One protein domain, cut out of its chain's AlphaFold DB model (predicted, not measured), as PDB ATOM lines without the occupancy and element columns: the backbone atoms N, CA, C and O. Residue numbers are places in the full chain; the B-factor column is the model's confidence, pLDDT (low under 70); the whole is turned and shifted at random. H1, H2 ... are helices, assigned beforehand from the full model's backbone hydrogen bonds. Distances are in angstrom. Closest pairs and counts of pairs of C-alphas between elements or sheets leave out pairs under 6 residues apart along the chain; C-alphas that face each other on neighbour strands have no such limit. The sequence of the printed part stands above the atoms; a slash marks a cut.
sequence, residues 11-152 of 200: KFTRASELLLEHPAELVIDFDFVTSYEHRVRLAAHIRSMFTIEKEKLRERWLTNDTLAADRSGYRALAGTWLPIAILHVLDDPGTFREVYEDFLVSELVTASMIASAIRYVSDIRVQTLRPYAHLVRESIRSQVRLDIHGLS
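Overview. This is residues 11 to 152 of the 200 residues of an uncharacterized protein of Sistotremastrum suecicum HHB10207 ss-3 (UniProt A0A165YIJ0). Two long helices, H3 and H8, cross as an X, with H7 packed between their first halves and H5 between their last parts. H1 packs on H7 at one end of the body, with short H2 beside it, while short H4 and H6 lie off the crossing, touching no helix. The printed part has 142 residues with eight named helices, H1 to H8 in order, and no named strand: all helix. It is compact, with a radius of gyration of the C-alphas of 16.4 A, yet elongated, spanning 48 by 30 by 23 A.

Arrangement. H1, residues 11 to 21, touches residues 111 to 115 of H7, residues 111 to 122, at a steep tilt of 68 degrees, only just short of perpendicular, the same way; the closest C-alphas, of Ala 15 and Ala 115, are 4.7 A apart. H2, residues 31 to 34, only just touches H1, with 3 pairs of C-alphas within 8 A, the closest being Phe 12 and Val 33 at 6.0 A. H2 and H3, residues 36 to 63, touch only at the corner, C-alphas 32 and 38 being closest at 4.8 A. H3 is the hub, touching four helices. It is about perpendicular to H7, at 76 degrees, and touches it with residues 42 to 46, closest at C-alphas 46 and 117, 7.2 A. Residues 49 to 57 of H3 touch residues 133 to 140 of H8, residues 126 to 152, at a steep tilt of 62 degrees, the same way; C-alphas 53 and 137 are closest at 5.7 A. H5, residues 81 to 91, touches H3 at a shallow tilt of 29 degrees, opposite ways, closest at C-alphas 61 and 83, 6.0 A. H5 touches H8 at a steep tilt of 67 degrees, opposite ways, closest at C-alphas 89 and 144, 6.3 A. H7 and H8 form a hairpin at a shallow tilt of 27 degrees, opposite ways, closest at C-alphas 120 and 128, 4.9 A. The helix packing is mostly crossed, only just, with 2 of 6 pairs at a shallow tilt. H6, residues 97 to 101, is close to but not clearly touching H3, with C-alphas 47 and 99 closest at 7.1 A. H4, residues 68 to 71, touches no helix. Every O i to N i+4 pair is within hydrogen-bond range in H1, H3, H5, H6 and H7, and 21 of 23 are in H8; H2 and H4 are too short for one.

Along the chain. H1 begins at C-alpha 11 (-88.828, 35.386, 56.659) and is 15.5 A long; H2 is 5.0 A. H3 runs 40.9 A to C-alpha 63 (-118.419, 32.347, 36.839). H4 is 5.5 A, H5 15.3 A, H6 6.0 A and H7 16.4 A. H8, 38.4 A, ends at C-alpha 152 (-118.452, 23.308, 58.902).

Size, cuts and confidence. The C-alphas farthest apart, of Ser 35 and Gly 79, are 49.1 A apart. The printed part has no cut and no long link. Its mean pLDDT is 82.9; residues 22 to 26, 66 to 80 and 150 to 152 are under 70.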
ATOM      1  N   LYS A  11     -88.351  35.864  57.967       90.69
ATOM      2  CA  LYS A  11     -88.828  35.386  56.659       90.69
ATOM      3  C   LYS A  11     -87.883  35.754  55.507       90.69
ATOM      4  O   LYS A  11     -87.723  34.962  54.588       90.69
ATOM      5  N   PHE A  12     -87.215  36.908  55.580       90.94
ATOM      6  CA  PHE A  12     -86.196  37.309  54.604       90.94
ATOM      7  C   PHE A  12     -84.889  36.536  54.787       90.94
ATOM      8  O   PHE A  12     -84.263  36.166  53.797       90.94
ATOM      9  N   THR A  13     -84.499  36.238  56.029       89.38
ATOM     10  CA  THR A  13     -83.356  35.354  56.308       89.38
ATOM     11  C   THR A  13     -83.589  33.963  55.717       89.38
ATOM     12  O   THR A  13     -82.750  33.473  54.971       89.38
ATOM     13  N   ARG A  14     -84.766  33.370  55.953       90.25
ATOM     14  CA  ARG A  14     -85.148  32.071  55.378       90.25
ATOM     15  C   ARG A  14     -85.243  32.107  53.854       90.25
ATOM     16  O   ARG A  14     -84.756  31.203  53.190       90.25
ATOM     17  N   ALA A  15     -85.801  33.175  53.285       90.50
ATOM     18  CA  ALA A  15     -85.820  33.351  51.834       90.50
ATOM     19  C   ALA A  15     -84.398  33.383  51.247       90.50
ATOM     20  O   ALA A  15     -84.152  32.794  50.199       90.50
ATOM     21  N   SER A  16     -83.450  34.025  51.936       89.06
ATOM     22  CA  SER A  16     -82.043  34.037  51.528       89.06
ATOM     23  C   SER A  16     -81.412  32.645  51.548       89.06
ATOM     24  O   SER A  16     -80.631  32.340  50.653       89.06
ATOM     25  N   GLU A  17     -81.728  31.813  52.542       88.81
ATOM     26  CA  GLU A  17     -81.254  30.423  52.617       88.81
ATOM     27  C   GLU A  17     -81.757  29.618  51.405       88.81
ATOM     28  O   GLU A  17     -80.950  29.059  50.663       88.81
ATOM     29  N   LEU A  18     -83.059  29.698  51.102       88.00
ATOM     30  CA  LEU A  18     -83.681  29.025  49.947       88.00
ATOM     31  C   LEU A  18     -83.094  29.461  48.593       88.00
ATOM     32  O   LEU A  18     -83.018  28.676  47.642       88.00
ATOM     33  N   LEU A  19     -82.688  30.728  48.473       86.69
ATOM     34  CA  LEU A  19     -82.041  31.249  47.266       86.69
ATOM     35  C   LEU A  19     -80.621  30.694  47.085       86.69
ATOM     36  O   LEU A  19     -80.196  30.498  45.948       86.69
ATOM     37  N   LEU A  20     -79.901  30.430  48.180       84.06
ATOM     38  CA  LEU A  20     -78.524  29.926  48.164       84.06
ATOM     39  C   LEU A  20     -78.440  28.407  47.978       84.06
ATOM     40  O   LEU A  20     -77.495  27.926  47.357       84.06
ATOM     41  N   GLU A  21     -79.415  27.654  48.488       79.75
ATOM     42  CA  GLU A  21     -79.483  26.189  48.344       79.75
ATOM     43  C   GLU A  21     -79.726  25.748  46.893       79.75
ATOM     44  O   GLU A  21     -79.319  24.660  46.477       79.75
ATOM     45  N   HIS A  22     -80.332  26.626  46.095       62.50
ATOM     46  CA  HIS A  22     -80.637  26.389  44.693       62.50
ATOM     47  C   HIS A  22     -80.224  27.594  43.851       62.50
ATOM     48  O   HIS A  22     -81.093  28.396  43.484       62.50
ATOM     49  N   PRO A  23     -78.926  27.728  43.517       59.62
ATOM     50  CA  PRO A  23     -78.497  28.713  42.545       59.62
ATOM     51  C   PRO A  23     -79.137  28.331  41.211       59.62
ATOM     52  O   PRO A  23     -78.691  27.420  40.515       59.62
ATOM     53  N   ALA A  24     -80.242  28.995  40.879       58.91
ATOM     54  CA  ALA A  24     -80.741  29.000  39.519       58.91
ATOM     55  C   ALA A  24     -79.610  29.511  38.608       58.91
ATOM     56  O   ALA A  24     -78.723  30.235  39.059       58.91
ATOM     57  N   GLU A  25     -79.667  29.227  37.308       60.81
ATOM     58  CA  GLU A  25     -78.765  29.845  36.311       60.81
ATOM     59  C   GLU A  25     -78.873  31.388  36.267       60.81
ATOM     60  O   GLU A  25     -78.189  32.061  35.499       60.81
ATOM     61  N   LEU A  26     -79.751  31.947  37.097       67.56
ATOM     62  CA  LEU A  26     -80.113  33.337  37.205       67.56
ATOM     63  C   LEU A  26     -79.283  34.080  38.244       67.56
ATOM     64  O   LEU A  26     -79.103  33.628  39.374       67.56
ATOM     65  N   VAL A  27     -78.828  35.269  37.854       78.94
ATOM     66  CA  VAL A  27     -78.214  36.233  38.766       78.94
ATOM     67  C   VAL A  27     -79.303  36.746  39.706       78.94
ATOM     68  O   VAL A  27     -80.299  37.299  39.252       78.94
ATOM     69  N   ILE A  28     -79.123  36.534  41.009       86.12
ATOM     70  CA  ILE A  28     -80.063  36.976  42.044       86.12
ATOM     71  C   ILE A  28     -79.597  38.309  42.620       86.12
ATOM     72  O   ILE A  28     -78.453  38.422  43.071       86.12
ATOM     73  N   ASP A  29     -80.494  39.292  42.657       84.88
ATOM     74  CA  ASP A  29     -80.258  40.562  43.333       84.88
ATOM     75  C   ASP A  29     -80.558  40.434  44.838       84.88
ATOM     76  O   ASP A  29     -81.705  40.441  45.298       84.88
ATOM     77  N   PHE A  30     -79.494  40.301  45.632       84.94
ATOM     78  CA  PHE A  30     -79.584  40.195  47.090       84.94
ATOM     79  C   PHE A  30     -79.820  41.543  47.794       84.94
ATOM     80  O   PHE A  30     -80.001  41.560  49.022       84.94
ATOM     81  N   ASP A  31     -79.896  42.665  47.073       86.81
ATOM     82  CA  ASP A  31     -80.290  43.944  47.671       86.81
ATOM     83  C   ASP A  31     -81.727  43.874  48.202       86.81
ATOM     84  O   ASP A  31     -82.019  44.431  49.263       86.81
ATOM     85  N   PHE A  32     -82.593  43.059  47.589       83.56
ATOM     86  CA  PHE A  32     -83.935  42.755  48.099       83.56
ATOM     87  C   PHE A  32     -83.958  41.996  49.431       83.56
ATOM     88  O   PHE A  32     -84.984  41.999  50.110       83.56
ATOM     89  N   VAL A  33     -82.849  41.383  49.851       84.00
ATOM     90  CA  VAL A  33     -82.709  40.779  51.188       84.00
ATOM     91  C   VAL A  33     -82.100  41.780  52.158       84.00
ATOM     92  O   VAL A  33     -82.556  41.921  53.295       84.00
ATOM     93  N   THR A  34     -81.063  42.493  51.726       81.44
ATOM     94  CA  THR A  34     -80.186  43.249  52.624       81.44
ATOM     95  C   THR A  34     -80.617  44.706  52.804       81.44
ATOM     96  O   THR A  34     -80.486  45.241  53.906       81.44
ATOM     97  N   SER A  35     -81.232  45.339  51.808       88.50
ATOM     98  CA  SER A  35     -81.667  46.738  51.865       88.50
ATOM     99  C   SER A  35     -83.108  46.880  52.358       88.50
ATOM    100  O   SER A  35     -84.034  46.277  51.819       88.50
ATOM    101  N   TYR A  36     -83.324  47.724  53.376       86.56
ATOM    102  CA  TYR A  36     -84.669  48.015  53.894       86.56
ATOM    103  C   TYR A  36     -85.604  48.561  52.809       86.56
ATOM    104  O   TYR A  36     -86.746  48.126  52.707       86.56
ATOM    105  N   GLU A  37     -85.112  49.476  51.976       89.06
ATOM    106  CA  GLU A  37     -85.905  50.097  50.916       89.06
ATOM    107  C   GLU A  37     -86.362  49.072  49.869       89.06
ATOM    108  O   GLU A  37     -87.537  49.040  49.501       89.06
ATOM    109  N   HIS A  38     -85.463  48.181  49.443       89.06
ATOM    110  CA  HIS A  38     -85.797  47.119  48.495       89.06
ATOM    111  C   HIS A  38     -86.776  46.109  49.109       89.06
ATOM    112  O   HIS A  38     -87.722  45.701  48.440       89.06
ATOM    113  N   ARG A  39     -86.641  45.778  50.404       89.81
ATOM    114  CA  ARG A  39     -87.628  44.948  51.122       89.81
ATOM    115  C   ARG A  39     -89.019  45.582  51.150       89.81
ATOM    116  O   ARG A  39     -90.005  44.876  50.965       89.81
ATOM    117  N   VAL A  40     -89.110  46.897  51.362       89.88
ATOM    118  CA  VAL A  40     -90.390  47.627  51.327       89.88
ATOM    119  C   VAL A  40     -91.008  47.567  49.928       89.88
ATOM    120  O   VAL A  40     -92.198  47.274  49.806       89.88
ATOM    121  N   ARG A  41     -90.207  47.775  48.872       90.31
ATOM    122  CA  ARG A  41     -90.659  47.642  47.476       90.31
ATOM    123  C   ARG A  41     -91.140  46.224  47.162       90.31
ATOM    124  O   ARG A  41     -92.223  46.059  46.603       90.31
ATOM    125  N   LEU A  42     -90.399  45.204  47.591       92.00
ATOM    126  CA  LEU A  42     -90.783  43.805  47.413       92.00
ATOM    127  C   LEU A  42     -92.088  43.474  48.149       92.00
ATOM    128  O   LEU A  42     -92.974  42.855  47.573       92.00
ATOM    129  N   ALA A  43     -92.245  43.921  49.397       91.88
ATOM    130  CA  ALA A  43     -93.473  43.702  50.160       91.88
ATOM    131  C   ALA A  43     -94.690  44.356  49.484       91.88
ATOM    132  O   ALA A  43     -95.761  43.752  49.416       91.88
ATOM    133  N   ALA A  44     -94.531  45.566  48.936       91.88
ATOM    134  CA  ALA A  44     -95.579  46.223  48.158       91.88
ATOM    135  C   ALA A  44     -95.929  45.434  46.884       91.88
ATOM    136  O   ALA A  44     -97.108  45.254  46.575       91.88
ATOM    137  N   HIS A  45     -94.920  44.909  46.185       93.25
ATOM    138  CA  HIS A  45     -95.118  44.059  45.016       93.25
ATOM    139  C   HIS A  45     -95.862  42.759  45.366       93.25
ATOM    140  O   HIS A  45     -96.821  42.397  44.683       93.25
ATOM    141  N   ILE A  46     -95.492  42.094  46.465       94.06
ATOM    142  CA  ILE A  46     -96.166  40.869  46.917       94.06
ATOM    143  C   ILE A  46     -97.612  41.140  47.307       94.06
ATOM    144  O   ILE A  46     -98.504  40.418  46.866       94.06
ATOM    145  N   ARG A  47     -97.878  42.222  48.041       94.19
ATOM    146  CA  ARG A  47     -99.251  42.656  48.335       94.19
ATOM    147  C   ARG A  47    -100.058  42.903  47.061       94.19
ATOM    148  O   ARG A  47    -101.199  42.467  46.982       94.19
ATOM    149  N   SER A  48     -99.472  43.554  46.054       93.81
ATOM    150  CA  SER A  48    -100.140  43.768  44.766       93.81
ATOM    151  C   SER A  48    -100.479  42.448  44.073       93.81
ATOM    152  O   SER A  48    -101.605  42.300  43.603       93.81
ATOM    153  N   MET A  49     -99.545  41.494  44.031       94.31
ATOM    154  CA  MET A  49     -99.786  40.172  43.443       94.31
ATOM    155  C   MET A  49    -100.878  39.411  44.202       94.31
ATOM    156  O   MET A  49    -101.764  38.822  43.588       94.31
ATOM    157  N   PHE A  50    -100.854  39.486  45.534       94.12
ATOM    158  CA  PHE A  50    -101.855  38.881  46.405       94.12
ATOM    159  C   PHE A  50    -103.260  39.416  46.117       94.12
ATOM    160  O   PHE A  50    -104.188  38.635  45.918       94.12
ATOM    161  N   THR A  51    -103.417  40.739  46.017       93.69
ATOM    162  CA  THR A  51    -104.696  41.365  45.649       93.69
ATOM    163  C   THR A  51    -105.184  40.897  44.279       93.69
ATOM    164  O   THR A  51    -106.361  40.580  44.127       93.69
ATOM    165  N   ILE A  52    -104.292  40.832  43.284       93.56
ATOM    166  CA  ILE A  52    -104.654  40.435  41.916       93.56
ATOM    167  C   ILE A  52    -105.107  38.973  41.874       93.56
ATOM    168  O   ILE A  52    -106.169  38.679  41.333       93.56
ATOM    169  N   GLU A  53    -104.341  38.051  42.456       92.44
ATOM    170  CA  GLU A  53    -104.696  36.628  42.455       92.44
ATOM    171  C   GLU A  53    -105.950  36.343  43.295       92.44
ATOM    172  O   GLU A  53    -106.761  35.496  42.911       92.44
ATOM    173  N   LYS A  54    -106.180  37.099  44.377       93.31
ATOM    174  CA  LYS A  54    -107.435  37.042  45.140       93.31
ATOM    175  C   LYS A  54    -108.635  37.414  44.266       93.31
ATOM    176  O   LYS A  54    -109.624  36.682  44.257       93.31
ATOM    177  N   GLU A  55    -108.551  38.515  43.518       92.88
ATOM    178  CA  GLU A  55    -109.649  38.957  42.649       92.88
ATOM    179  C   GLU A  55    -109.876  37.990  41.481       92.88
ATOM    180  O   GLU A  55    -111.017  37.667  41.161       92.88
ATOM    181  N   LYS A  56    -108.803  37.436  40.902       89.25
ATOM    182  CA  LYS A  56    -108.909  36.399  39.863       89.25
ATOM    183  C   LYS A  56    -109.623  35.154  40.377       89.25
ATOM    184  O   LYS A  56    -110.472  34.602  39.683       89.25
ATOM    185  N   LEU A  57    -109.297  34.693  41.588       87.88
ATOM    186  CA  LEU A  57    -110.019  33.581  42.207       87.88
ATOM    187  C   LEU A  57    -111.492  33.943  42.401       87.88
ATOM    188  O   LEU A  57    -112.355  33.172  41.992       87.88
ATOM    189  N   ARG A  58    -111.787  35.119  42.959       89.75
ATOM    190  CA  ARG A  58    -113.157  35.608  43.153       89.75
ATOM    191  C   ARG A  58    -113.965  35.603  41.851       89.75
ATOM    192  O   ARG A  58    -115.058  35.043  41.828       89.75
ATOM    193  N   GLU A  59    -113.425  36.161  40.769       88.06
ATOM    194  CA  GLU A  59    -114.073  36.178  39.450       88.06
ATOM    195  C   GLU A  59    -114.340  34.760  38.932       88.06
ATOM    196  O   GLU A  59    -115.469  34.437  38.563       88.06
ATOM    197  N   ARG A  60    -113.338  33.878  38.998       82.06
ATOM    198  CA  ARG A  60    -113.472  32.479  38.571       82.06
ATOM    199  C   ARG A  60    -114.538  31.714  39.360       82.06
ATOM    200  O   ARG A  60    -115.292  30.930  38.784       82.06
ATOM    201  N   TRP A  61    -114.641  31.941  40.672       80.25
ATOM    202  CA  TRP A  61    -115.679  31.323  41.506       80.25
ATOM    203  C   TRP A  61    -117.076  31.891  41.217       80.25
ATOM    204  O   TRP A  61    -118.044  31.132  41.245       80.25
ATOM    205  N   LEU A  62    -117.195  33.179  40.870       84.06
ATOM    206  CA  LEU A  62    -118.461  33.786  40.428       84.06
ATOM    207  C   LEU A  62    -118.960  33.193  39.102       84.06
ATOM    208  O   LEU A  62    -120.164  32.976  38.948       84.06
ATOM    209  N   THR A  63    -118.061  32.918  38.153       80.38
ATOM    210  CA  THR A  63    -118.419  32.347  36.839       80.38
ATOM    211  C   THR A  63    -118.542  30.821  36.842       80.38
ATOM    212  O   THR A  63    -118.991  30.248  35.852       80.38
ATOM    213  N   ASN A  64    -118.229  30.157  37.962       72.00
ATOM    214  CA  ASN A  64    -118.091  28.700  38.094       72.00
ATOM    215  C   ASN A  64    -116.967  28.077  37.234       72.00
ATOM    216  O   ASN A  64    -116.951  26.856  37.034       72.00
ATOM    217  N   ASP A  65    -115.988  28.870  36.790       70.75
ATOM    218  CA  ASP A  65    -114.797  28.396  36.073       70.75
ATOM    219  C   ASP A  65    -113.753  27.818  37.049       70.75
ATOM    220  O   ASP A  65    -112.710  28.399  37.380       70.75
ATOM    221  N   THR A  66    -114.062  26.623  37.552       60.06
ATOM    222  CA  THR A  66    -113.198  25.856  38.462       60.06
ATOM    223  C   THR A  66    -112.152  25.043  37.689       60.06
ATOM    224  O   THR A  66    -112.502  24.229  36.829       60.06
ATOM    225  N   LEU A  67    -110.870  25.217  38.034       56.53
ATOM    226  CA  LEU A  67    -109.761  24.384  37.555       56.53
ATOM    227  C   LEU A  67    -109.852  22.986  38.177       56.53
ATOM    228  O   LEU A  67    -110.493  22.776  39.208       56.53
ATOM    229  N   ALA A  68    -109.166  22.006  37.583       52.97
ATOM    230  CA  ALA A  68    -109.143  20.637  38.100       52.97
ATOM    231  C   ALA A  68    -108.690  20.570  39.575       52.97
ATOM    232  O   ALA A  68    -109.301  19.854  40.374       52.97
ATOM    233  N   ALA A  69    -107.705  21.387  39.959       52.47
ATOM    234  CA  ALA A  69    -107.211  21.499  41.331       52.47
ATOM    235  C   ALA A  69    -108.256  22.051  42.323       52.47
ATOM    236  O   ALA A  69    -108.177  21.790  43.524       52.47
ATOM    237  N   ASP A  70    -109.251  22.823  41.867       52.22
ATOM    238  CA  ASP A  70    -110.358  23.322  42.707       52.22
ATOM    239  C   ASP A  70    -111.338  22.204  43.095       52.22
ATOM    240  O   ASP A  70    -112.039  22.303  44.099       52.22
ATOM    241  N   ARG A  71    -111.371  21.115  42.317       51.38
ATOM    242  CA  ARG A  71    -112.296  19.986  42.512       51.38
ATOM    243  C   ARG A  71    -111.724  18.892  43.414       51.38
ATOM    244  O   ARG A  71    -112.479  18.088  43.966       51.38
ATOM    245  N   SER A  72    -110.404  18.842  43.579       49.03
ATOM    246  CA  SER A  72    -109.735  17.987  44.562       49.03
ATOM    247  C   SER A  72    -109.859  18.596  45.963       49.03
ATOM    248  O   SER A  72    -109.317  19.667  46.227       49.03
ATOM    249  N   GLY A  73    -110.597  17.921  46.851       51.16
ATOM    250  CA  GLY A  73    -110.732  18.268  48.276       51.16
ATOM    251  C   GLY A  73    -112.180  18.424  48.755       51.16
ATOM    252  O   GLY A  73    -112.536  17.930  49.814       51.16
ATOM    253  N   TYR A  74    -113.069  18.993  47.938       53.03
ATOM    254  CA  TYR A  74    -114.411  19.401  48.383       53.03
ATOM    255  C   TYR A  74    -115.542  18.397  48.093       53.03
ATOM    256  O   TYR A  74    -116.674  18.775  47.789       53.03
ATOM    257  N   ARG A  75    -115.271  17.089  48.168       49.66
ATOM    258  CA  ARG A  75    -116.237  16.062  47.724       49.66
ATOM    259  C   ARG A  75    -117.516  15.966  48.570       49.66
ATOM    260  O   ARG A  75    -118.496  15.421  48.074       49.66
ATOM    261  N   ALA A  76    -117.540  16.508  49.790       45.72
ATOM    262  CA  ALA A  76    -118.717  16.450  50.663       45.72
ATOM    263  C   ALA A  76    -119.694  17.637  50.497       45.72
ATOM    264  O   ALA A  76    -120.865  17.501  50.838       45.72
ATOM    265  N   LEU A  77    -119.250  18.775  49.939       48.94
ATOM    266  CA  LEU A  77    -120.027  20.028  49.869       48.94
ATOM    267  C   LEU A  77    -120.213  20.584  48.445       48.94
ATOM    268  O   LEU A  77    -120.793  21.653  48.290       48.94
ATOM    269  N   ALA A  78    -119.777  19.860  47.406       52.72
ATOM    270  CA  ALA A  78    -119.690  20.288  45.997       52.72
ATOM    271  C   ALA A  78    -121.012  20.683  45.281       52.72
ATOM    272  O   ALA A  78    -121.061  20.711  44.051       52.72
ATOM    273  N   GLY A  79    -122.095  20.964  46.009       58.09
ATOM    274  CA  GLY A  79    -123.302  21.598  45.473       58.09
ATOM    275  C   GLY A  79    -123.182  23.126  45.387       58.09
ATOM    276  O   GLY A  79    -122.155  23.712  45.719       58.09
ATOM    277  N   THR A  80    -124.275  23.793  44.996       64.88
ATOM    278  CA  THR A  80    -124.388  25.259  44.813       64.88
ATOM    279  C   THR A  80    -123.930  26.098  46.017       64.88
ATOM    280  O   THR A  80    -123.593  27.265  45.860       64.88
ATOM    281  N   TRP A  81    -123.904  25.516  47.218       71.06
ATOM    282  CA  TRP A  81    -123.517  26.197  48.454       71.06
ATOM    283  C   TRP A  81    -122.014  26.436  48.599       71.06
ATOM    284  O   TRP A  81    -121.625  27.438  49.190       71.06
ATOM    285  N   LEU A  82    -121.167  25.561  48.052       75.19
ATOM    286  CA  LEU A  82    -119.718  25.686  48.206       75.19
ATOM    287  C   LEU A  82    -119.152  26.936  47.508       75.19
ATOM    288  O   LEU A  82    -118.430  27.679  48.171       75.19
ATOM    289  N   PRO A  83    -119.495  27.241  46.239       78.12
ATOM    290  CA  PRO A  83    -119.075  28.496  45.614       78.12
ATOM    291  C   PRO A  83    -119.528  29.733  46.399       78.12
ATOM    292  O   PRO A  83    -118.770  30.685  46.537       78.12
ATOM    293  N   ILE A  84    -120.738  29.705  46.971       81.38
ATOM    294  CA  ILE A  84    -121.265  30.806  47.792       81.38
ATOM    295  C   ILE A  84    -120.431  30.981  49.068       81.38
ATOM    296  O   ILE A  84    -120.048  32.102  49.394       81.38
ATOM    297  N   ALA A  85    -120.106  29.891  49.769       82.88
ATOM    298  CA  ALA A  85    -119.258  29.935  50.962       82.88
ATOM    299  C   ALA A  85    -117.849  30.465  50.647       82.88
ATOM    300  O   ALA A  85    -117.341  31.321  51.368       82.88
ATOM    301  N   ILE A  86    -117.256  30.026  49.534       86.38
ATOM    302  CA  ILE A  86    -115.955  30.516  49.059       86.38
ATOM    303  C   ILE A  86    -115.990  32.024  48.816       86.38
ATOM    304  O   ILE A  86    -115.103  32.739  49.278       86.38
ATOM    305  N   LEU A  87    -117.017  32.519  48.123       89.00
ATOM    306  CA  LEU A  87    -117.160  33.948  47.861       89.00
ATOM    307  C   LEU A  87    -117.353  34.748  49.150       89.00
ATOM    308  O   LEU A  87    -116.748  35.805  49.289       89.00
ATOM    309  N   HIS A  88    -118.110  34.225  50.117       88.81
ATOM    310  CA  HIS A  88    -118.249  34.866  51.425       88.81
ATOM    311  C   HIS A  88    -116.917  35.001  52.167       88.81
ATOM    312  O   HIS A  88    -116.654  36.069  52.710       88.81
ATOM    313  N   VAL A  89    -116.069  33.967  52.157       90.62
ATOM    314  CA  VAL A  89    -114.727  34.030  52.762       90.62
ATOM    315  C   VAL A  89    -113.825  35.006  51.999       90.62
ATOM    316  O   VAL A  89    -113.119  35.811  52.599       90.62
ATOM    317  N   LEU A  90    -113.856  34.982  50.663       91.88
ATOM    318  CA  LEU A  90    -113.062  35.903  49.846       91.88
ATOM    319  C   LEU A  90    -113.469  37.367  50.061       91.88
ATOM    320  O   LEU A  90    -112.601  38.241  50.102       91.88
ATOM    321  N   ASP A  91    -114.759  37.640  50.219       90.62
ATOM    322  CA  ASP A  91    -115.275  38.989  50.441       90.62
ATOM    323  C   ASP A  91    -115.126  39.454  51.904       90.62
ATOM    324  O   ASP A  91    -115.292  40.648  52.170       90.62
ATOM    325  N   ASP A  92    -114.765  38.570  52.845       90.62
ATOM    326  CA  ASP A  92    -114.539  38.932  54.247       90.62
ATOM    327  C   ASP A  92    -113.245  39.764  54.409       90.62
ATOM    328  O   ASP A  92    -112.134  39.290  54.123       90.62
ATOM    329  N   PRO A  93    -113.332  41.018  54.901       85.12
ATOM    330  CA  PRO A  93    -112.156  41.826  55.211       85.12
ATOM    331  C   PRO A  93    -111.287  41.250  56.341       85.12
ATOM    332  O   PRO A  93    -110.125  41.632  56.466       85.12
ATOM    333  N   GLY A  94    -111.845  40.394  57.202       89.06
ATOM    334  CA  GLY A  94    -111.161  39.754  58.324       89.06
ATOM    335  C   GLY A  94    -110.164  38.686  57.889       89.06
ATOM    336  O   GLY A  94    -109.032  38.705  58.369       89.06
ATOM    337  N   THR A  95    -110.539  37.829  56.936       89.19
ATOM    338  CA  THR A  95    -109.752  36.655  56.518       89.19
ATOM    339  C   THR A  95    -108.331  36.995  56.073       89.19
ATOM    340  O   THR A  95    -107.381  36.289  56.390       89.19
ATOM    341  N   PHE A  96    -108.158  38.099  55.347       90.56
ATOM    342  CA  PHE A  96    -106.858  38.473  54.773       90.56
ATOM    343  C   PHE A  96    -106.231  39.691  55.446       90.56
ATOM    344  O   PHE A  96    -105.252  40.234  54.933       90.56
ATOM    345  N   ARG A  97    -106.796  40.149  56.570       89.88
ATOM    346  CA  ARG A  97    -106.400  41.396  57.236       89.88
ATOM    347  C   ARG A  97    -104.900  41.459  57.500       89.88
ATOM    348  O   ARG A  97    -104.271  42.475  57.213       89.88
ATOM    349  N   GLU A  98    -104.326  40.362  57.981       88.50
ATOM    350  CA  GLU A  98    -102.914  40.288  58.355       88.50
ATOM    351  C   GLU A  98    -101.976  40.607  57.190       88.50
ATOM    352  O   GLU A  98    -100.998  41.317  57.379       88.50
ATOM    353  N   VAL A  99    -102.288  40.185  55.959       89.81
ATOM    354  CA  VAL A  99    -101.452  40.484  54.779       89.81
ATOM    355  C   VAL A  99    -101.313  42.001  54.565       89.81
ATOM    356  O   VAL A  99    -100.239  42.510  54.205       89.81
ATOM    357  N   TYR A 100    -102.399  42.738  54.804       88.00
ATOM    358  CA  TYR A 100    -102.478  44.180  54.583       88.00
ATOM    359  C   TYR A 100    -101.977  44.993  55.783       88.00
ATOM    360  O   TYR A 100    -101.293  45.997  55.578       88.00
ATOM    361  N   GLU A 101    -102.253  44.549  57.011       88.38
ATOM    362  CA  GLU A 101    -101.840  45.235  58.242       88.38
ATOM    363  C   GLU A 101    -100.392  44.903  58.635       88.38
ATOM    364  O   GLU A 101     -99.584  45.820  58.797       88.38
ATOM    365  N   ASP A 102    -100.022  43.619  58.689       87.56
ATOM    366  CA  ASP A 102     -98.672  43.148  59.023       87.56
ATOM    367  C   ASP A 102     -98.239  41.956  58.150       87.56
ATOM    368  O   ASP A 102     -98.318  40.776  58.505       87.56
ATOM    369  N   PHE A 103     -97.712  42.303  56.975       88.88
ATOM    370  CA  PHE A 103     -97.241  41.356  55.964       88.88
ATOM    371  C   PHE A 103     -96.200  40.363  56.497       88.88
ATOM    372  O   PHE A 103     -96.151  39.213  56.061       88.88
ATOM    373  N   LEU A 104     -95.338  40.806  57.416       85.94
ATOM    374  CA  LEU A 104     -94.262  39.964  57.930       85.94
ATOM    375  C   LEU A 104     -94.785  38.926  58.917       85.94
ATOM    376  O   LEU A 104     -94.202  37.845  58.993       85.94
ATOM    377  N   VAL A 105     -95.876  39.220  59.621       86.38
ATOM    378  CA  VAL A 105     -96.515  38.284  60.550       86.38
ATOM    379  C   VAL A 105     -97.422  37.302  59.814       86.38
ATOM    380  O   VAL A 105     -97.365  36.118  60.120       86.38
ATOM    381  N   SER A 106     -98.140  37.747  58.779       89.56
ATOM    382  CA  SER A 106     -99.146  36.933  58.081       89.56
ATOM    383  C   SER A 106     -98.661  35.540  57.668       89.56
ATOM    384  O   SER A 106     -97.694  35.407  56.915       89.56
ATOM    385  N   GLU A 107     -99.367  34.495  58.094       87.19
ATOM    386  CA  GLU A 107     -99.035  33.098  57.769       87.19
ATOM    387  C   GLU A 107     -99.136  32.794  56.264       87.19
ATOM    388  O   GLU A 107     -98.418  31.946  55.740       87.19
ATOM    389  N   LEU A 108     -99.932  33.581  55.534       89.00
ATOM    390  CA  LEU A 108    -100.112  33.470  54.082       89.00
ATOM    391  C   LEU A 108     -98.870  33.876  53.286       89.00
ATOM    392  O   LEU A 108     -98.714  33.498  52.122       89.00
ATOM    393  N   VAL A 109     -97.987  34.656  53.903       91.56
ATOM    394  CA  VAL A 109     -96.748  35.138  53.301       91.56
ATOM    395  C   VAL A 109     -95.598  34.275  53.802       91.56
ATOM    396  O   VAL A 109     -95.070  34.488  54.896       91.56
ATOM    397  N   THR A 110     -95.176  33.314  52.985       91.62
ATOM    398  CA  THR A 110     -94.104  32.373  53.336       91.62
ATOM    399  C   THR A 110     -92.727  32.858  52.878       91.62
ATOM    400  O   THR A 110     -92.593  33.712  51.996       91.62
ATOM    401  N   ALA A 111     -91.665  32.286  53.454       91.31
ATOM    402  CA  ALA A 111     -90.298  32.538  52.998       91.31
ATOM    403  C   ALA A 111     -90.091  32.107  51.533       91.31
ATOM    404  O   ALA A 111     -89.425  32.812  50.776       91.31
ATOM    405  N   SER A 112     -90.721  31.008  51.110       91.56
ATOM    406  CA  SER A 112     -90.686  30.516  49.727       91.56
ATOM    407  C   SER A 112     -91.342  31.489  48.749       91.56
ATOM    408  O   SER A 112     -90.818  31.714  47.660       91.56
ATOM    409  N   MET A 113     -92.449  32.125  49.149       93.31
ATOM    410  CA  MET A 113     -93.084  33.180  48.356       93.31
ATOM    411  C   MET A 113     -92.154  34.386  48.195       93.31
ATOM    412  O   MET A 113     -91.979  34.872  47.081       93.31
ATOM    413  N   ILE A 114     -91.508  34.832  49.279       94.44
ATOM    414  CA  ILE A 114     -90.530  35.929  49.231       94.44
ATOM    415  C   ILE A 114     -89.345  35.555  48.332       94.44
ATOM    416  O   ILE A 114     -88.960  36.349  47.480       94.44
ATOM    417  N   ALA A 115     -88.795  34.344  48.458       92.19
ATOM    418  CA  ALA A 115     -87.703  33.873  47.608       92.19
ATOM    419  C   ALA A 115     -88.107  33.837  46.125       92.19
ATOM    420  O   ALA A 115     -87.356  34.297  45.266       92.19
ATOM    421  N   SER A 116     -89.308  33.343  45.810       92.00
ATOM    422  CA  SER A 116     -89.812  33.317  44.434       92.00
ATOM    423  C   SER A 116     -90.066  34.720  43.880       92.00
ATOM    424  O   SER A 116     -89.781  34.969  42.711       92.00
ATOM    425  N   ALA A 117     -90.543  35.648  44.713       93.81
ATOM    426  CA  ALA A 117     -90.688  37.048  44.339       93.81
ATOM    427  C   ALA A 117     -89.322  37.688  44.047       93.81
ATOM    428  O   ALA A 117     -89.185  38.358  43.032       93.81
ATOM    429  N   ILE A 118     -88.299  37.425  44.876       93.50
ATOM    430  CA  ILE A 118     -86.922  37.897  44.647       93.50
ATOM    431  C   ILE A 118     -86.381  37.366  43.315       93.50
ATOM    432  O   ILE A 118     -85.821  38.135  42.538       93.50
ATOM    433  N   ARG A 119     -86.584  36.074  43.014       91.50
ATOM    434  CA  ARG A 119     -86.194  35.491  41.717       91.50
ATOM    435  C   ARG A 119     -86.862  36.207  40.550       91.50
ATOM    436  O   ARG A 119     -86.192  36.495  39.568       91.50
ATOM    437  N   TYR A 120     -88.156  36.497  40.667       92.75
ATOM    438  CA  TYR A 120     -88.896  37.211  39.634       92.75
ATOM    439  C   TYR A 120     -88.409  38.650  39.450       92.75
ATOM    440  O   TYR A 120     -88.132  39.043  38.327       92.75
ATOM    441  N   VAL A 121     -88.237  39.434  40.516       92.38
ATOM    442  CA  VAL A 121     -87.773  40.829  40.369       92.38
ATOM    443  C   VAL A 121     -86.303  40.931  39.953       92.38
ATOM    444  O   VAL A 121     -85.916  41.933  39.366       92.38
ATOM    445  N   SER A 122     -85.493  39.900  40.216       90.00
ATOM    446  CA  SER A 122     -84.109  39.816  39.714       90.00
ATOM    447  C   SER A 122     -84.049  39.506  38.213       90.00
ATOM    448  O   SER A 122     -83.041  39.772  37.565       90.00
ATOM    449  N   ASP A 123     -85.110  38.911  37.666       90.19
ATOM    450  CA  ASP A 123     -85.224  38.520  36.265       90.19
ATOM    451  C   ASP A 123     -86.696  38.424  35.855       90.19
ATOM    452  O   ASP A 123     -87.348  37.379  35.979       90.19
ATOM    453  N   ILE A 124     -87.225  39.553  35.390       91.56
ATOM    454  CA  ILE A 124     -88.651  39.743  35.126       91.56
ATOM    455  C   ILE A 124     -89.024  39.054  33.810       91.56
ATOM    456  O   ILE A 124     -88.907  39.613  32.720       91.56
ATOM    457  N   ARG A 125     -89.477  37.801  33.909       90.25
ATOM    458  CA  ARG A 125     -89.935  36.979  32.780       90.25
ATOM    459  C   ARG A 125     -91.126  36.114  33.182       90.25
ATOM    460  O   ARG A 125     -91.362  35.846  34.357       90.25
ATOM    461  N   VAL A 126     -91.866  35.610  32.195       88.12
ATOM    462  CA  VAL A 126     -93.020  34.721  32.439       88.12
ATOM    463  C   VAL A 126     -92.596  33.467  33.212       88.12
ATOM    464  O   VAL A 126     -93.299  33.029  34.117       88.12
ATOM    465  N   GLN A 127     -91.419  32.919  32.903       87.50
ATOM    466  CA  GLN A 127     -90.897  31.694  33.511       87.50
ATOM    467  C   GLN A 127     -90.634  31.837  35.015       87.50
ATOM    468  O   GLN A 127     -90.771  30.862  35.749       87.50
ATOM    469  N   THR A 128     -90.261  33.033  35.475       88.62
ATOM    470  CA  THR A 128     -90.010  33.335  36.891       88.62
ATOM    471  C   THR A 128     -91.273  33.842  37.590       88.62
ATOM    472  O   THR A 128     -91.476  33.536  38.767       88.62
ATOM    473  N   LEU A 129     -92.173  34.528  36.871       91.94
ATOM    474  CA  LEU A 129     -93.478  34.944  37.392       91.94
ATOM    475  C   LEU A 129     -94.401  33.756  37.670       91.94
ATOM    476  O   LEU A 129     -95.077  33.735  38.693       91.94
ATOM    477  N   ARG A 130     -94.441  32.770  36.770       88.31
ATOM    478  CA  ARG A 130     -95.330  31.602  36.854       88.31
ATOM    479  C   ARG A 130     -95.289  30.900  38.223       88.31
ATOM    480  O   ARG A 130     -96.336  30.844  38.871       88.31
ATOM    481  N   PRO A 131     -94.131  30.406  38.710       87.25
ATOM    482  CA  PRO A 131     -94.068  29.739  40.012       87.25
ATOM    483  C   PRO A 131     -94.429  30.683  41.165       87.25
ATOM    484  O   PRO A 131     -95.085  30.273  42.119       87.25
ATOM    485  N   TYR A 132     -94.062  31.961  41.064       92.56
ATOM    486  CA  TYR A 132     -94.387  32.954  42.080       92.56
ATOM    487  C   TYR A 132     -95.904  33.208  42.180       92.56
ATOM    488  O   TYR A 132     -96.473  33.107  43.268       92.56
ATOM    489  N   ALA A 133     -96.574  33.481  41.059       91.56
ATOM    490  CA  ALA A 133     -98.017  33.707  41.013       91.56
ATOM    491  C   ALA A 133     -98.803  32.472  41.482       91.56
ATOM    492  O   ALA A 133     -99.799  32.605  42.195       91.56
ATOM    493  N   HIS A 134     -98.328  31.270  41.144       87.19
ATOM    494  CA  HIS A 134     -98.927  30.026  41.618       87.19
ATOM    495  C   HIS A 134     -98.831  29.883  43.148       87.19
ATOM    496  O   HIS A 134     -99.837  29.590  43.791       87.19
ATOM    497  N   LEU A 135     -97.669  30.163  43.758       89.38
ATOM    498  CA  LEU A 135     -97.513  30.140  45.223       89.38
ATOM    499  C   LEU A 135     -98.467  31.116  45.929       89.38
ATOM    500  O   LEU A 135     -99.053  30.779  46.956       89.38
ATOM    501  N   VAL A 136     -98.637  32.321  45.375       92.81
ATOM    502  CA  VAL A 136     -99.591  33.312  45.898       92.81
ATOM    503  C   VAL A 136    -101.019  32.774  45.825       92.81
ATOM    504  O   VAL A 136    -101.746  32.810  46.818       92.81
ATOM    505  N   ARG A 137    -101.410  32.228  44.669       89.88
ATOM    506  CA  ARG A 137    -102.746  31.668  44.453       89.88
ATOM    507  C   ARG A 137    -103.051  30.509  45.396       89.88
ATOM    508  O   ARG A 137    -104.143  30.478  45.963       89.88
ATOM    509  N   GLU A 138    -102.124  29.569  45.580       86.44
ATOM    510  CA  GLU A 138    -102.380  28.425  46.460       86.44
ATOM    511  C   GLU A 138    -102.445  28.839  47.929       86.44
ATOM    512  O   GLU A 138    -103.294  28.332  48.655       86.44
ATOM    513  N   SER A 139    -101.639  29.814  48.361       89.81
ATOM    514  CA  SER A 139    -101.741  30.364  49.719       89.81
ATOM    515  C   SER A 139    -103.151  30.903  50.007       89.81
ATOM    516  O   SER A 139    -103.773  30.540  51.007       89.81
ATOM    517  N   ILE A 140    -103.723  31.669  49.067       91.38
ATOM    518  CA  ILE A 140    -105.106  32.165  49.169       91.38
ATOM    519  C   ILE A 140    -106.103  31.000  49.210       91.38
ATOM    520  O   ILE A 140    -106.993  30.972  50.058       91.38
ATOM    521  N   ARG A 141    -105.959  30.018  48.311       85.62
ATOM    522  CA  ARG A 141    -106.844  28.842  48.258       85.62
ATOM    523  C   ARG A 141    -106.796  28.014  49.538       85.62
ATOM    524  O   ARG A 141    -107.835  27.523  49.974       85.62
ATOM    525  N   SER A 142    -105.613  27.852  50.124       84.88
ATOM    526  CA  SER A 142    -105.413  27.122  51.372       84.88
ATOM    527  C   SER A 142    -106.127  27.812  52.530       84.88
ATOM    528  O   SER A 142    -106.843  27.145  53.272       84.88
ATOM    529  N   GLN A 143    -106.023  29.141  52.637       88.31
ATOM    530  CA  GLN A 143    -106.763  29.898  53.651       88.31
ATOM    531  C   GLN A 143    -108.275  29.725  53.499       88.31
ATOM    532  O   GLN A 143    -108.969  29.422  54.461       88.31
ATOM    533  N   VAL A 144    -108.780  29.847  52.267       86.56
ATOM    534  CA  VAL A 144    -110.207  29.659  51.979       86.56
ATOM    535  C   VAL A 144    -110.676  28.257  52.382       86.56
ATOM    536  O   VAL A 144    -111.752  28.117  52.958       86.56
ATOM    537  N   ARG A 145    -109.871  27.217  52.115       81.25
ATOM    538  CA  ARG A 145    -110.158  25.844  52.558       81.25
ATOM    539  C   ARG A 145    -110.276  25.761  54.078       81.25
ATOM    540  O   ARG A 145    -111.260  25.208  54.561       81.25
ATOM    541  N   LEU A 146    -109.300  26.301  54.809       82.25
ATOM    542  CA  LEU A 146    -109.278  26.277  56.275       82.25
ATOM    543  C   LEU A 146    -110.514  26.960  56.869       82.25
ATOM    544  O   LEU A 146    -111.185  26.367  57.711       82.25
ATOM    545  N   ASP A 147    -110.867  28.144  56.369       84.06
ATOM    546  CA  ASP A 147    -112.030  28.884  56.863       84.06
ATOM    547  C   ASP A 147    -113.341  28.141  56.578       84.06
ATOM    548  O   ASP A 147    -114.206  28.049  57.444       84.06
ATOM    549  N   ILE A 148    -113.489  27.539  55.394       78.50
ATOM    550  CA  ILE A 148    -114.679  26.738  55.065       78.50
ATOM    551  C   ILE A 148    -114.788  25.507  55.964       78.50
ATOM    552  O   ILE A 148    -115.887  25.187  56.421       78.50
ATOM    553  N   HIS A 149    -113.674  24.823  56.233       71.25
ATOM    554  CA  HIS A 149    -113.662  23.693  57.157       71.25
ATOM    555  C   HIS A 149    -114.030  24.128  58.581       71.25
ATOM    556  O   HIS A 149    -114.889  23.491  59.190       71.25
ATOM    557  N   GLY A 150    -113.496  25.255  59.059       68.12
ATOM    558  CA  GLY A 150    -113.850  25.835  60.358       68.12
ATOM    559  C   GLY A 150    -115.315  26.280  60.466       68.12
ATOM    560  O   GLY A 150    -115.903  26.199  61.538       68.12
ATOM    561  N   LEU A 151    -115.946  26.692  59.360       64.75
ATOM    562  CA  LEU A 151    -117.386  26.994  59.314       64.75
ATOM    563  C   LEU A 151    -118.268  25.736  59.359       64.75
ATOM    564  O   LEU A 151    -119.433  25.820  59.748       64.75
ATOM    565  N   SER A 152    -117.739  24.592  58.920       57.75
ATOM    566  CA  SER A 152    -118.452  23.308  58.902       57.75
ATOM    567  C   SER A 152    -118.282  22.480  60.176       57.75
ATOM    568  O   SER A 152    -118.975  21.477  60.326       57.75
TER     569      SER A 152